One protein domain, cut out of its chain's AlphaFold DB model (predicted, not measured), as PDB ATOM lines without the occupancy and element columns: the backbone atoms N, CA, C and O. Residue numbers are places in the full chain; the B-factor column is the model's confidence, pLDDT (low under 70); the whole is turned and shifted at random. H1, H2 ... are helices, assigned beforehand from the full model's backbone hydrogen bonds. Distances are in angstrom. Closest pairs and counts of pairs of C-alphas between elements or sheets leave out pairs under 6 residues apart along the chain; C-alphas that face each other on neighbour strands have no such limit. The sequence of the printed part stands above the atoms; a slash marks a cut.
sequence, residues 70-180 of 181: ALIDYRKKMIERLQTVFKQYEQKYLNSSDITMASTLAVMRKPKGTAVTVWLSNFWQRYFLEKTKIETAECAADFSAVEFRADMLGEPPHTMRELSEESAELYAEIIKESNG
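This is residues 70 to 180 of the 181 residues of an uncharacterized protein of Victivallis vadensis (UniProt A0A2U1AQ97). Two long helices, H1 and H3, lie side by side and run opposite ways; H2 crosses H3 near its first residues, and H5 continues from that end as an arm, where residues 171 to 180, of which 171 to 178 belong to H5, stick out. The short H4 sits at the other end of H3, and a long link, residues 145 to 159, runs back from there to H5. The printed part has 111 residues with five named helices, in the order H1, H2, H3, H4, H5, and no named strand; the class is all helix. The whole is loose, with a radius of gyration of the C-alphas of 18.5 A, and spans 66 by 19 by 18 A, the free end of H5 adding to its length.

H3, the longest helix, holds residues 111 to 135 and measures 35.8 A from first to last C-alpha, beginning at C-alpha 111 (330.880, 453.985, 360.003). H1, residues 70 to 93, measures 35.6 A and begins at C-alpha 70 (319.318, 475.733, 319.587). H2 is residues 96 to 107, 16.8 A, and H4 is residues 140 to 144, 6.7 A. H5, residues 160 to 178, measures 26.8 A and ends at C-alpha 178 (344.442, 436.372, 360.546).

H3 is the hub and touches the four other helices. Its residues 127 to 135 touch residues 75 to 86 of H1 at a shallow tilt of 16 degrees, opposite ways; the closest C-alphas, of Arg 75 and Ile 134, are 6.0 A apart. Residues 111 to 117 of H3 touch H2 at a steep tilt of 64 degrees, opposite ways, with the C-alphas of Ala 102 and Gly 113 closest at 4.0 A. Residues 112 to 113 of H3 touch residues 162 to 166 of H5 at a steep tilt of 49 degrees, opposite ways, closest at the C-alphas of Lys 112 and Leu 163, 6.3 A. H3 and H4 touch only at the corner by their link, where the closest C-alphas, of Ile 134 and Phe 143, are 6.1 A apart. Residues 160 to 167 of H5 touch H2 at a steep tilt of 46 degrees, the same way, with the C-alphas of Asp 98 and Met 160 closest at 6.5 A. The helix packing is mostly crossed, with 1 of these 4 tilts shallow. H1 and H4 are near each other, while H1 and H5 are only just apart, their closest C-alphas 8.3 A from each other. Every O i to N i+4 pair is within hydrogen-bond range in H2, H3, H4 and H5, and 19 of 20 are in H1.

The two C-alphas farthest apart, of Ala 70 and Gly 180, are 67.1 A from each other. Without residues 171 to 180, which stand free, the body spans 54 by 19 by 19 A. The printed part has no cut; the link from H4 to H5 is long, and the other links are tight. The mean pLDDT of the printed part is 88.6, with residues 70 to 71, 139 to 141 and 180 under 70.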
ATOM      1  N   ALA A  70     318.842 474.713 318.653       62.94
ATOM      2  CA  ALA A  70     319.318 475.733 319.587       62.94
ATOM      3  C   ALA A  70     318.912 475.433 321.043       62.94
ATOM      4  O   ALA A  70     319.664 475.753 321.966       62.94
ATOM      5  N   LEU A  71     317.744 474.812 321.264       66.12
ATOM      6  CA  LEU A  71     317.313 474.393 322.605       66.12
ATOM      7  C   LEU A  71     318.180 473.235 323.093       66.12
ATOM      8  O   LEU A  71     318.619 473.226 324.241       66.12
ATOM      9  N   ILE A  72     318.451 472.278 322.203       71.75
ATOM     10  CA  ILE A  72     319.336 471.140 322.461       71.75
ATOM     11  C   ILE A  72     320.741 471.634 322.830       71.75
ATOM     12  O   ILE A  72     321.277 471.231 323.866       71.75
ATOM     13  N   ASP A  73     321.305 472.558 322.051       75.94
ATOM     14  CA  ASP A  73     322.615 473.154 322.331       75.94
ATOM     15  C   ASP A  73     322.639 473.901 323.666       75.94
ATOM     16  O   ASP A  73     323.611 473.813 324.425       75.94
ATOM     17  N   TYR A  74     321.570 474.631 323.989       78.50
ATOM     18  CA  TYR A  74     321.476 475.340 325.257       78.50
ATOM     19  C   TYR A  74     321.388 474.374 326.445       78.50
ATOM     20  O   TYR A  74     322.155 474.520 327.398       78.50
ATOM     21  N   ARG A  75     320.547 473.331 326.368       83.12
ATOM     22  CA  ARG A  75     320.477 472.269 327.389       83.12
ATOM     23  C   ARG A  75     321.848 471.648 327.627       83.12
ATOM     24  O   ARG A  75     322.265 471.525 328.776       83.12
ATOM     25  N   LYS A  76     322.578 471.327 326.556       87.06
ATOM     26  CA  LYS A  76     323.926 470.757 326.649       87.06
ATOM     27  C   LYS A  76     324.879 471.669 327.425       87.06
ATOM     28  O   LYS A  76     325.492 471.215 328.389       87.06
ATOM     29  N   LYS A  77     324.933 472.962 327.086       86.00
ATOM     30  CA  LYS A  77     325.769 473.949 327.800       86.00
ATOM     31  C   LYS A  77     325.398 474.073 329.278       86.00
ATOM     32  O   LYS A  77     326.276 474.199 330.130       86.00
ATOM     33  N   MET A  78     324.106 474.040 329.600       86.12
ATOM     34  CA  MET A  78     323.651 474.124 330.989       86.12
ATOM     35  C   MET A  78     324.007 472.859 331.782       86.12
ATOM     36  O   MET A  78     324.443 472.980 332.925       86.12
ATOM     37  N   ILE A  79     323.899 471.667 331.181       92.38
ATOM     38  CA  ILE A  79     324.343 470.405 331.800       92.38
ATOM     39  C   ILE A  79     325.856 470.428 332.039       92.38
ATOM     40  O   ILE A  79     326.297 470.109 333.139       92.38
ATOM     41  N   GLU A  80     326.652 470.855 331.056       92.25
ATOM     42  CA  GLU A  80     328.112 470.982 331.194       92.25
ATOM     43  C   GLU A  80     328.487 471.939 332.334       92.25
ATOM     44  O   GLU A  80     329.351 471.637 333.164       92.25
ATOM     45  N   ARG A  81     327.792 473.077 332.430       91.06
ATOM     46  CA  ARG A  81     327.969 474.029 333.531       91.06
ATOM     47  C   ARG A  81     327.600 473.412 334.879       91.06
ATOM     48  O   ARG A  81     328.368 473.554 335.829       91.06
ATOM     49  N   LEU A  82     326.455 472.732 334.971       92.62
ATOM     50  CA  LEU A  82     326.003 472.064 336.195       92.62
ATOM     51  C   LEU A  82     327.033 471.025 336.650       92.62
ATOM     52  O   LEU A  82     327.461 471.030 337.803       92.62
ATOM     53  N   GLN A  83     327.481 470.182 335.721       94.88
ATOM     54  CA  GLN A  83     328.485 469.160 335.977       94.88
ATOM     55  C   GLN A  83     329.795 469.775 336.468       94.88
ATOM     56  O   GLN A  83     330.382 469.264 337.419       94.88
ATOM     57  N   THR A  84     330.235 470.880 335.865       93.75
ATOM     58  CA  THR A  84     331.456 471.588 336.277       93.75
ATOM     59  C   THR A  84     331.354 472.083 337.718       93.75
ATOM     60  O   THR A  84     332.261 471.831 338.507       93.75
ATOM     61  N   VAL A  85     330.239 472.721 338.089       93.12
ATOM     62  CA  VAL A  85     330.013 473.229 339.455       93.12
ATOM     63  C   VAL A  85     330.056 472.096 340.482       93.12
ATOM     64  O   VAL A  85     330.757 472.201 341.487       93.12
ATOM     65  N   PHE A  86     329.351 470.993 340.223       93.94
ATOM     66  CA  PHE A  86     329.332 469.849 341.137       93.94
ATOM     67  C   PHE A  86     330.695 469.150 341.215       93.94
ATOM     68  O   PHE A  86     331.158 468.840 342.308       93.94
ATOM     69  N   LYS A  87     331.389 468.958 340.086       93.69
ATOM     70  CA  LYS A  87     332.719 468.332 340.080       93.69
ATOM     71  C   LYS A  87     333.771 469.164 340.801       93.69
ATOM     72  O   LYS A  87     334.563 468.600 341.546       93.69
ATOM     73  N   GLN A  88     333.765 470.483 340.626       93.94
ATOM     74  CA  GLN A  88     334.681 471.367 341.350       93.94
ATOM     75  C   GLN A  88     334.442 471.316 342.861       93.94
ATOM     76  O   GLN A  88     335.397 471.304 343.633       93.94
ATOM     77  N   TYR A  89     333.179 471.254 343.287       93.38
ATOM     78  CA  TYR A  89     332.843 471.146 344.703       93.38
ATOM     79  C   TYR A  89     333.226 469.781 345.290       93.38
ATOM     80  O   TYR A  89     333.809 469.736 346.367       93.38
ATOM     81  N   GLU A  90     332.970 468.678 344.575       92.88
ATOM     82  CA  GLU A  90     333.436 467.336 344.960       92.88
ATOM     83  C   GLU A  90     334.962 467.325 345.129       92.88
ATOM     84  O   GLU A  90     335.455 466.988 346.201       92.88
ATOM     85  N   GLN A  91     335.701 467.792 344.116       92.19
ATOM     86  CA  GLN A  91     337.169 467.807 344.098       92.19
ATOM     87  C   GLN A  91     337.798 468.690 345.178       92.19
ATOM     88  O   GLN A  91     338.953 468.474 345.542       92.19
ATOM     89  N   LYS A  92     337.061 469.677 345.700       92.38
ATOM     90  CA  LYS A  92     337.513 470.495 346.831       92.38
ATOM     91  C   LYS A  92     337.716 469.652 348.094       92.38
ATOM     92  O   LYS A  92     338.603 469.971 348.881       92.38
ATOM     93  N   TYR A  93     336.899 468.618 348.298       90.31
ATOM     94  CA  TYR A  93     336.917 467.819 349.529       90.31
ATOM     95  C   TYR A  93     337.357 466.372 349.326       90.31
ATOM     96  O   TYR A  93     337.909 465.784 350.250       90.31
ATOM     97  N   LEU A  94     337.087 465.801 348.153       88.50
ATOM     98  CA  LEU A  94     337.304 464.395 347.842       88.50
ATOM     99  C   LEU A  94     338.010 464.258 346.493       88.50
ATOM    100  O   LEU A  94     337.516 464.693 345.452       88.50
ATOM    101  N   ASN A  95     339.155 463.591 346.498       88.56
ATOM    102  CA  ASN A  95     339.786 463.062 345.297       88.56
ATOM    103  C   ASN A  95     339.278 461.632 344.991       88.56
ATOM    104  O   ASN A  95     338.487 461.044 345.729       88.56
ATOM    105  N   SER A  96     339.718 461.048 343.875       87.75
ATOM    106  CA  SER A  96     339.281 459.706 343.465       87.75
ATOM    107  C   SER A  96     339.656 458.602 344.459       87.75
ATOM    108  O   SER A  96     338.860 457.690 344.668       87.75
ATOM    109  N   SER A  97     340.828 458.688 345.092       87.94
ATOM    110  CA  SER A  97     341.266 457.743 346.128       87.94
ATOM    111  C   SER A  97     340.355 457.799 347.351       87.94
ATOM    112  O   SER A  97     340.021 456.763 347.923       87.94
ATOM    113  N   ASP A  98     339.921 458.998 347.723       88.12
ATOM    114  CA  ASP A  98     339.049 459.261 348.867       88.12
ATOM    115  C   ASP A  98     337.696 458.569 348.683       88.12
ATOM    116  O   ASP A  98     337.204 457.867 349.566       88.12
ATOM    117  N   ILE A  99     337.137 458.699 347.478       92.38
ATOM    118  CA  ILE A  99     335.874 458.070 347.080       92.38
ATOM    119  C   ILE A  99     335.998 456.544 347.093       92.38
ATOM    120  O   ILE A  99     335.102 455.852 347.591       92.38
ATOM    121  N   THR A 100     337.098 455.999 346.565       93.56
ATOM    122  CA  THR A 100     337.343 454.552 346.581       93.56
ATOM    123  C   THR A 100     337.470 454.034 348.009       93.56
ATOM    124  O   THR A 100     336.799 453.065 348.355       93.56
ATOM    125  N   MET A 101     338.251 454.705 348.857       93.56
ATOM    126  CA  MET A 101     338.439 454.308 350.252       93.56
ATOM    127  C   MET A 101     337.128 454.361 351.039       93.56
ATOM    128  O   MET A 101     336.792 453.387 351.707       93.56
ATOM    129  N   ALA A 102     336.353 455.445 350.920       94.38
ATOM    130  CA  ALA A 102     335.039 455.548 351.553       94.38
ATOM    131  C   ALA A 102     334.113 454.401 351.116       94.38
ATOM    132  O   ALA A 102     333.473 453.771 351.953       94.38
ATOM    133  N   SER A 103     334.113 454.073 349.819       94.56
ATOM    134  CA  SER A 103     333.324 452.964 349.270       94.56
ATOM    135  C   SER A 103     333.768 451.606 349.822       94.56
ATOM    136  O   SER A 103     332.928 450.798 350.212       94.56
ATOM    137  N   THR A 104     335.077 451.349 349.905       95.00
ATOM    138  CA  THR A 104     335.622 450.120 350.502       95.00
ATOM    139  C   THR A 104     335.250 450.011 351.979       95.00
ATOM    140  O   THR A 104     334.741 448.978 352.409       95.00
ATOM    141  N   LEU A 105     335.439 451.082 352.748       94.62
ATOM    142  CA  LEU A 105     335.072 451.143 354.161       94.62
ATOM    143  C   LEU A 105     333.565 450.929 354.362       94.62
ATOM    144  O   LEU A 105     333.166 450.159 355.233       94.62
ATOM    145  N   ALA A 106     332.723 451.509 353.504       95.94
ATOM    146  CA  ALA A 106     331.280 451.307 353.540       95.94
ATOM    147  C   ALA A 106     330.878 449.842 353.289       95.94
ATOM    148  O   ALA A 106     330.008 449.321 353.989       95.94
ATOM    149  N   VAL A 107     331.526 449.153 352.340       96.38
ATOM    150  CA  VAL A 107     331.316 447.710 352.093       96.38
ATOM    151  C   VAL A 107     331.695 446.883 353.322       96.38
ATOM    152  O   VAL A 107     330.975 445.957 353.695       96.38
ATOM    153  N   MET A 108     332.770 447.275 354.004       94.62
ATOM    154  CA  MET A 108     333.222 446.679 355.265       94.62
ATOM    155  C   MET A 108     332.399 447.139 356.481       94.62
ATOM    156  O   MET A 108     332.751 446.825 357.616       94.62
ATOM    157  N   ARG A 109     331.291 447.863 356.254       94.31
ATOM    158  CA  ARG A 109     330.371 448.392 357.275       94.31
ATOM    159  C   ARG A 109     331.054 449.300 358.298       94.31
ATOM    160  O   ARG A 109     330.625 449.374 359.449       94.31
ATOM    161  N   LYS A 110     332.117 449.984 357.882       96.56
ATOM    162  CA  LYS A 110     332.829 450.944 358.714       96.56
ATOM    163  C   LYS A 110     332.112 452.304 358.687       96.56
ATOM    164  O   LYS A 110     331.744 452.779 357.607       96.56
ATOM    165  N   PRO A 111     331.842 452.897 359.864       95.38
ATOM    166  CA  PRO A 111     330.880 453.985 360.003       95.38
ATOM    167  C   PRO A 111     331.269 455.256 359.244       95.38
ATOM    168  O   PRO A 111     330.394 455.861 358.619       95.38
ATOM    169  N   LYS A 112     332.546 455.661 359.254       95.25
ATOM    170  CA  LYS A 112     332.968 456.903 358.591       95.25
ATOM    171  C   LYS A 112     332.912 456.754 357.075       95.25
ATOM    172  O   LYS A 112     332.375 457.632 356.396       95.25
ATOM    173  N   GLY A 113     333.377 455.620 356.548       94.94
ATOM    174  CA  GLY A 113     333.214 455.261 355.140       94.94
ATOM    175  C   GLY A 113     331.755 455.293 354.698       94.94
ATOM    176  O   GLY A 113     331.417 455.974 353.729       94.94
ATOM    177  N   THR A 114     330.862 454.641 355.454       96.25
ATOM    178  CA  THR A 114     329.420 454.662 355.175       96.25
ATOM    179  C   THR A 114     328.857 456.084 355.159       96.25
ATOM    180  O   THR A 114     328.130 456.431 354.230       96.25
ATOM    181  N   ALA A 115     329.196 456.920 356.142       95.94
ATOM    182  CA  ALA A 115     328.697 458.292 356.215       95.94
ATOM    183  C   ALA A 115     329.138 459.138 355.006       95.94
ATOM    184  O   ALA A 115     328.316 459.847 354.421       95.94
ATOM    185  N   VAL A 116     330.400 459.020 354.579       94.81
ATOM    186  CA  VAL A 116     330.907 459.719 353.385       94.81
ATOM    187  C   VAL A 116     330.252 459.191 352.107       94.81
ATOM    188  O   VAL A 116     329.849 459.987 351.261       94.81
ATOM    189  N   THR A 117     330.064 457.876 351.967       95.38
ATOM    190  CA  THR A 117     329.360 457.297 350.810       95.38
ATOM    191  C   THR A 117     327.900 457.750 350.738       95.38
ATOM    192  O   THR A 117     327.417 458.080 349.653       95.38
ATOM    193  N   VAL A 118     327.190 457.817 351.869       95.44
ATOM    194  CA  VAL A 118     325.810 458.335 351.925       95.44
ATOM    195  C   VAL A 118     325.766 459.810 351.533       95.44
ATOM    196  O   VAL A 118     324.926 460.202 350.721       95.44
ATOM    197  N   TRP A 119     326.690 460.622 352.053       95.31
ATOM    198  CA  TRP A 119     326.813 462.027 351.666       95.31
ATOM    199  C   TRP A 119     327.040 462.176 350.155       95.31
ATOM    200  O   TRP A 119     326.315 462.924 349.499       95.31
ATOM    201  N   LEU A 120     327.971 461.403 349.584       94.94
ATOM    202  CA  LEU A 120     328.297 461.437 348.156       94.94
ATOM    203  C   LEU A 120     327.108 461.005 347.284       94.94
ATOM    204  O   LEU A 120     326.854 461.596 346.234       94.94
ATOM    205  N   SER A 121     326.352 460.002 347.732       95.00
ATOM    206  CA  SER A 121     325.125 459.558 347.065       95.00
ATOM    207  C   SER A 121     324.081 460.677 347.016       95.00
ATOM    208  O   SER A 121     323.587 461.017 345.941       95.00
ATOM    209  N   ASN A 122     323.802 461.319 348.156       94.94
ATOM    210  CA  ASN A 122     322.856 462.436 348.232       94.94
ATOM    211  C   ASN A 122     323.320 463.635 347.386       94.94
ATOM    212  O   ASN A 122     322.511 464.291 346.724       94.94
ATOM    213  N   PHE A 123     324.630 463.891 347.364       95.12
ATOM    214  CA  PHE A 123     325.253 464.926 346.542       95.12
ATOM    215  C   PHE A 123     324.989 464.715 345.052       95.12
ATOM    216  O   PHE A 123     324.461 465.605 344.377       95.12
ATOM    217  N   TRP A 124     325.263 463.515 344.542       95.12
ATOM    218  CA  TRP A 124     325.006 463.195 343.141       95.12
ATOM    219  C   TRP A 124     323.513 463.057 342.826       95.12
ATOM    220  O   TRP A 124     323.090 463.421 341.730       95.12
ATOM    221  N   GLN A 125     322.680 462.635 343.780       95.56
ATOM    222  CA  GLN A 125     321.226 462.647 343.615       95.56
ATOM    223  C   GLN A 125     320.698 464.069 343.370       95.56
ATOM    224  O   GLN A 125     319.843 464.263 342.502       95.56
ATOM    225  N   ARG A 126     321.231 465.079 344.073       92.81
ATOM    226  CA  ARG A 126     320.868 466.482 343.827       92.81
ATOM    227  C   ARG A 126     321.303 466.947 342.442       92.81
ATOM    228  O   ARG A 126     320.508 467.583 341.755       92.81
ATOM    229  N   TYR A 127     322.512 466.590 342.011       95.69
ATOM    230  CA  TYR A 127     322.952 466.846 340.639       95.69
ATOM    231  C   TYR A 127     321.959 466.280 339.619       95.69
ATOM    232  O   TYR A 127     321.542 466.995 338.711       95.69
ATOM    233  N   PHE A 128     321.545 465.019 339.776       95.75
ATOM    234  CA  PHE A 128     320.606 464.398 338.843       95.75
ATOM    235  C   PHE A 128     319.232 465.064 338.864       95.75
ATOM    236  O   PHE A 128     318.655 465.254 337.798       95.75
ATOM    237  N   LEU A 129     318.742 465.495 340.030       95.25
ATOM    238  CA  LEU A 129     317.493 466.252 340.131       95.25
ATOM    239  C   LEU A 129     317.547 467.547 339.305       95.25
ATOM    240  O   LEU A 129     316.646 467.817 338.513       95.25
ATOM    241  N   GLU A 130     318.610 468.337 339.464       93.06
ATOM    242  CA  GLU A 130     318.785 469.585 338.713       93.06
ATOM    243  C   GLU A 130     319.040 469.320 337.223       93.06
ATOM    244  O   GLU A 130     318.506 470.021 336.364       93.06
ATOM    245  N   LYS A 131     319.783 468.257 336.893       94.38
ATOM    246  CA  LYS A 131     320.004 467.822 335.511       94.38
ATOM    247  C   LYS A 131     318.684 467.477 334.821       94.38
ATOM    248  O   LYS A 131     318.468 467.919 333.697       94.38
ATOM    249  N   THR A 132     317.788 466.757 335.494       94.25
ATOM    250  CA  THR A 132     316.465 466.426 334.951       94.25
ATOM    251  C   THR A 132     315.660 467.683 334.642       94.25
ATOM    252  O   THR A 132     315.083 467.758 333.563       94.25
ATOM    253  N   LYS A 133     315.685 468.708 335.506       89.19
ATOM    254  CA  LYS A 133     315.017 469.991 335.212       89.19
ATOM    255  C   LYS A 133     315.540 470.629 333.921       89.19
ATOM    256  O   LYS A 133     314.749 471.152 333.145       89.19
ATOM    257  N   ILE A 134     316.854 470.565 333.675       88.19
ATOM    258  CA  ILE A 134     317.469 471.063 332.432       88.19
ATOM    259  C   ILE A 134     317.017 470.227 331.226       88.19
ATOM    260  O   ILE A 134     316.697 470.778 330.176       88.19
ATOM    261  N   GLU A 135     316.992 468.901 331.356       88.19
ATOM    262  CA  GLU A 135     316.596 467.987 330.276       88.19
ATOM    263  C   GLU A 135     315.128 468.173 329.871       88.19
ATOM    264  O   GLU A 135     314.807 468.132 328.681       88.19
ATOM    265  N   THR A 136     314.252 468.437 330.844       85.44
ATOM    266  CA  THR A 136     312.817 468.658 330.626       85.44
ATOM    267  C   THR A 136     312.454 470.113 330.338       85.44
ATOM    268  O   THR A 136     311.291 470.393 330.076       85.44
ATOM    269  N   ALA A 137     313.405 471.050 330.397       79.19
ATOM    270  CA  ALA A 137     313.138 472.471 330.195       79.19
ATOM    271  C   ALA A 137     312.687 472.749 328.757       79.19
ATOM    272  O   ALA A 137     313.436 472.496 327.809       79.19
ATOM    273  N   GLU A 138     311.487 473.290 328.576       73.31
ATOM    274  CA  GLU A 138     310.908 473.616 327.267       73.31
ATOM    275  C   GLU A 138     311.053 475.101 326.928       73.31
ATOM    276  O   GLU A 138     310.961 475.490 325.763       73.31
ATOM    277  N   CYS A 139     311.297 475.943 327.934       63.06
ATOM    278  CA  CYS A 139     311.436 477.380 327.759       63.06
ATOM    279  C   CYS A 139     312.473 478.003 328.705       63.06
ATOM    280  O   CYS A 139     312.927 477.398 329.673       63.06
ATOM    281  N   ALA A 140     312.827 479.266 328.447       62.56
ATOM    282  CA  ALA A 140     313.798 480.024 329.243       62.56
ATOM    283  C   ALA A 140     313.453 480.093 330.746       62.56
ATOM    284  O   ALA A 140     314.353 480.110 331.586       62.56
ATOM    285  N   ALA A 141     312.162 480.122 331.093       63.59
ATOM    286  CA  ALA A 141     311.723 480.176 332.486       63.59
ATOM    287  C   ALA A 141     312.073 478.888 333.249       63.59
ATOM    288  O   ALA A 141     312.462 478.965 334.412       63.59
ATOM    289  N   ASP A 142     312.034 477.731 332.591       71.56
ATOM    290  CA  ASP A 142     312.345 476.444 333.221       71.56
ATOM    291  C   ASP A 142     313.820 476.377 333.633       71.56
ATOM    292  O   ASP A 142     314.150 475.925 334.728       71.56
ATOM    293  N   PHE A 143     314.717 476.931 332.809       71.94
ATOM    294  CA  PHE A 143     316.142 477.023 333.142       71.94
ATOM    295  C   PHE A 143     316.421 477.960 334.321       71.94
ATOM    296  O   PHE A 143     317.398 477.757 335.038       71.94
ATOM    297  N   SER A 144     315.573 478.970 334.554       71.69
ATOM    298  CA  SER A 144     315.725 479.870 335.706       71.69
ATOM    299  C   SER A 144     315.408 479.197 337.049       71.69
ATOM    300  O   SER A 144     315.861 479.672 338.085       71.69
ATOM    301  N   ALA A 145     314.684 478.072 337.028       76.25
ATOM    302  CA  ALA A 145     314.362 477.265 338.207       76.25
ATOM    303  C   ALA A 145     315.441 476.214 338.552       76.25
ATOM    304  O   ALA A 145     315.292 475.465 339.524       76.25
ATOM    305  N   VAL A 146     316.505 476.129 337.747       80.44
ATOM    306  CA  VAL A 146     317.629 475.214 337.963       80.44
ATOM    307  C   VAL A 146     318.601 475.827 338.960       80.44
ATOM    308  O   VAL A 146     319.080 476.951 338.787       80.44
ATOM    309  N   GLU A 147     318.948 475.064 339.988       85.62
ATOM    310  CA  GLU A 147     319.903 475.497 340.997       85.62
ATOM    311  C   GLU A 147     321.330 475.066 340.646       85.62
ATOM    312  O   GLU A 147     321.681 473.889 340.659       85.62
ATOM    313  N   PHE A 148     322.204 476.044 340.411       85.25
ATOM    314  CA  PHE A 148     323.638 475.825 340.184       85.25
ATOM    315  C   PHE A 148     324.429 475.908 341.492       85.25
ATOM    316  O   PHE A 148     325.380 476.681 341.606       85.25
ATOM    317  N   ARG A 149     324.000 475.147 342.504       85.88
ATOM    318  CA  ARG A 149     324.557 475.194 343.862       85.88
ATOM    319  C   ARG A 149     324.879 473.800 344.384       85.88
ATOM    320  O   ARG A 149     323.983 473.008 344.660       85.88
ATOM    321  N   ALA A 150     326.171 473.523 344.528       84.88
ATOM    322  CA  ALA A 150     326.684 472.261 345.059       84.88
ATOM    323  C   ALA A 150     326.864 472.281 346.594       84.88
ATOM    324  O   ALA A 150     327.007 471.233 347.213       84.88
ATOM    325  N   ASP A 151     326.799 473.458 347.221       86.62
ATOM    326  CA  ASP A 151     327.016 473.688 348.657       86.62
ATOM    327  C   ASP A 151     325.811 473.335 349.548       86.62
ATOM    328  O   ASP A 151     325.889 473.405 350.771       86.62
ATOM    329  N   MET A 152     324.694 472.920 348.947       83.00
ATOM    330  CA  MET A 152     323.410 472.703 349.628       83.00
ATOM    331  C   MET A 152     323.435 471.588 350.686       83.00
ATOM    332  O   MET A 152     322.613 471.598 351.598       83.00
ATOM    333  N   LEU A 153     324.353 470.625 350.570       83.56
ATOM    334  CA  LEU A 153     324.524 469.517 351.523       83.56
ATOM    335  C   LEU A 153     325.665 469.754 352.521       83.56
ATOM    336  O   LEU A 153     325.983 468.862 353.307       83.56
ATOM    337  N   GLY A 154     326.288 470.934 352.489       89.44
ATOM    338  CA  GLY A 154     327.451 471.242 353.310       89.44
ATOM    339  C   GLY A 154     328.703 470.469 352.889       89.44
ATOM    340  O   GLY A 154     328.874 470.092 351.726       89.44
ATOM    341  N   GLU A 155     329.614 470.295 353.838       92.62
ATOM    342  CA  GLU A 155     330.874 469.567 353.658       92.62
ATOM    343  C   GLU A 155     330.675 468.066 353.939       92.62
ATOM    344  O   GLU A 155     329.714 467.699 354.626       92.62
ATOM    345  N   PRO A 156     331.547 467.177 353.427       91.75
ATOM    346  CA  PRO A 156     331.516 465.770 353.807       91.75
ATOM    347  C   PRO A 156     331.636 465.597 355.329       91.75
ATOM    348  O   PRO A 156     332.383 466.336 355.971       91.75
ATOM    349  N   PRO A 157     330.959 464.596 355.917       92.56
ATOM    350  CA  PRO A 157     330.920 464.415 357.369       92.56
ATOM    351  C   PRO A 157     332.264 463.987 357.970       92.56
ATOM    352  O   PRO A 157     332.472 464.165 359.167       92.56
ATOM    353  N   HIS A 158     333.161 463.422 357.156       92.50
ATOM    354  CA  HIS A 158     334.498 463.019 357.575       92.50
ATOM    355  C   HIS A 158     335.546 463.451 356.561       92.50
ATOM    356  O   HIS A 158     335.349 463.384 355.346       92.50
ATOM    357  N   THR A 159     336.681 463.869 357.101       88.00
ATOM    358  CA  THR A 159     337.880 464.240 356.363       88.00
ATOM    359  C   THR A 159     338.662 463.014 355.921       88.00
ATOM    360  O   THR A 159     338.514 461.904 356.439       88.00
ATOM    361  N   MET A 160     339.599 463.247 355.011       84.62
ATOM    362  CA  MET A 160     340.472 462.190 354.530       84.62
ATOM    363  C   MET A 160     341.347 461.548 355.588       84.62
ATOM    364  O   MET A 160     341.520 460.331 355.591       84.62
ATOM    365  N   ARG A 161     341.838 462.353 356.528       88.00
ATOM    366  CA  ARG A 161     342.591 461.854 357.674       88.00
ATOM    367  C   ARG A 161     341.766 460.838 358.468       88.00
ATOM    368  O   ARG A 161     342.267 459.769 358.794       88.00
ATOM    369  N   GLU A 162     340.499 461.146 358.730       90.94
ATOM    370  CA  GLU A 162     339.628 460.288 359.537       90.94
ATOM    371  C   GLU A 162     339.264 458.978 358.833       90.94
ATOM    372  O   GLU A 162     339.138 457.951 359.502       90.94
ATOM    373  N   LEU A 163     339.116 459.002 357.504       91.56
ATOM    374  CA  LEU A 163     338.937 457.788 356.705       91.56
ATOM    375  C   LEU A 163     340.216 456.937 356.674       91.56
ATOM    376  O   LEU A 163     340.141 455.716 356.786       91.56
ATOM    377  N   SER A 164     341.395 457.560 356.569       90.44
ATOM    378  CA  SER A 164     342.675 456.842 356.638       90.44
ATOM    379  C   SER A 164     342.901 456.183 358.001       90.44
ATOM    380  O   SER A 164     343.383 455.055 358.056       90.44
ATOM    381  N   GLU A 165     342.518 456.850 359.090       93.06
ATOM    382  CA  GLU A 165     342.551 456.280 360.443       93.06
ATOM    383  C   GLU A 165     341.646 455.045 360.555       93.06
ATOM    384  O   GLU A 165     342.103 453.988 360.980       93.06
ATOM    385  N   GLU A 166     340.398 455.138 360.085       93.25
ATOM    386  CA  GLU A 166     339.461 454.004 360.087       93.25
ATOM    387  C   GLU A 166     339.944 452.849 359.192       93.25
ATOM    388  O   GLU A 166     339.784 451.675 359.528       93.25
ATOM    389  N   SER A 167     340.598 453.166 358.071       92.12
ATOM    390  CA  SER A 167     341.243 452.159 357.228       92.12
ATOM    391  C   SER A 167     342.393 451.457 357.946       92.12
ATOM    392  O   SER A 167     342.523 450.241 357.818       92.12
ATOM    393  N   ALA A 168     343.229 452.182 358.691       93.50
ATOM    394  CA  ALA A 168     344.332 451.593 359.446       93.50
ATOM    395  C   ALA A 168     343.826 450.686 360.579       93.50
ATOM    396  O   ALA A 168     344.367 449.597 360.782       93.50
ATOM    397  N   GLU A 169     342.762 451.101 361.270       93.69
ATOM    398  CA  GLU A 169     342.072 450.289 362.278       93.69
ATOM    399  C   GLU A 169     341.531 448.990 361.671       93.69
ATOM    400  O   GLU A 169     341.809 447.911 362.195       93.69
ATOM    401  N   LEU A 170     340.854 449.069 360.519       92.50
ATOM    402  CA  LEU A 170     340.377 447.890 359.794       92.50
ATOM    403  C   LEU A 170     341.528 446.936 359.429       92.50
ATOM    404  O   LEU A 170     341.408 445.730 359.628       92.50
ATOM    405  N   TYR A 171     342.652 447.447 358.920       91.38
ATOM    406  CA  TYR A 171     343.807 446.598 358.613       91.38
ATOM    407  C   TYR A 171     344.379 445.926 359.863       91.38
ATOM    408  O   TYR A 171     344.723 444.746 359.820       91.38
ATOM    409  N   ALA A 172     344.460 446.645 360.984       92.69
ATOM    410  CA  ALA A 172     344.927 446.080 362.243       92.69
ATOM    411  C   ALA A 172     343.989 444.978 362.770       92.69
ATOM    412  O   ALA A 172     344.474 443.970 363.283       92.69
ATOM    413  N   GLU A 173     342.671 445.143 362.631       91.94
ATOM    414  CA  GLU A 173     341.674 444.114 362.958       91.94
ATOM    415  C   GLU A 173     341.850 442.866 362.086       91.94
ATOM    416  O   GLU A 173     342.010 441.772 362.622       91.94
ATOM    417  N   ILE A 174     341.933 443.032 360.762       91.50
ATOM    418  CA  ILE A 174     342.132 441.920 359.818       91.50
ATOM    419  C   ILE A 174     343.421 441.153 360.139       91.50
ATOM    420  O   ILE A 174     343.438 439.923 360.126       91.50
ATOM    421  N   ILE A 175     344.512 441.861 360.453       91.69
ATOM    422  CA  ILE A 175     345.785 441.230 360.821       91.69
ATOM    423  C   ILE A 175     345.637 440.424 362.117       91.69
ATOM    424  O   ILE A 175     346.135 439.299 362.186       91.69
ATOM    425  N   LYS A 176     344.952 440.959 363.134       90.50
ATOM    426  CA  LYS A 176     344.698 440.235 364.391       90.50
ATOM    427  C   LYS A 176     343.882 438.966 364.149       90.50
ATOM    428  O   LYS A 176     344.321 437.898 364.563       90.50
ATOM    429  N   GLU A 177     342.783 439.071 363.402       88.44
ATOM    430  CA  GLU A 177     341.939 437.928 363.033       88.44
ATOM    431  C   GLU A 177     342.730 436.866 362.254       88.44
ATOM    432  O   GLU A 177     342.610 435.671 362.523       88.44
ATOM    433  N   SER A 178     343.603 437.288 361.331       85.44
ATOM    434  CA  SER A 178     344.442 436.372 360.546       85.44
ATOM    435  C   SER A 178     345.511 435.646 361.371       85.44
ATOM    436  O   SER A 178     345.910 434.538 361.019       85.44
ATOM    437  N   ASN A 179     345.955 436.247 362.479       85.62
ATOM    438  CA  ASN A 179     346.982 435.693 363.360       85.62
ATOM    439  C   ASN A 179     346.406 434.821 364.493       85.62
ATOM    440  O   ASN A 179     347.176 434.318 365.310       85.62
ATOM    441  N   GLY A 180     345.083 434.609 364.536       60.47
ATOM    442  CA  GLY A 180     344.440 433.660 365.451       60.47
ATOM    443  C   GLY A 180     344.514 434.033 366.935       60.47
ATOM    444  O   GLY A 180     344.529 433.132 367.774       60.47
TER     445      GLY A 180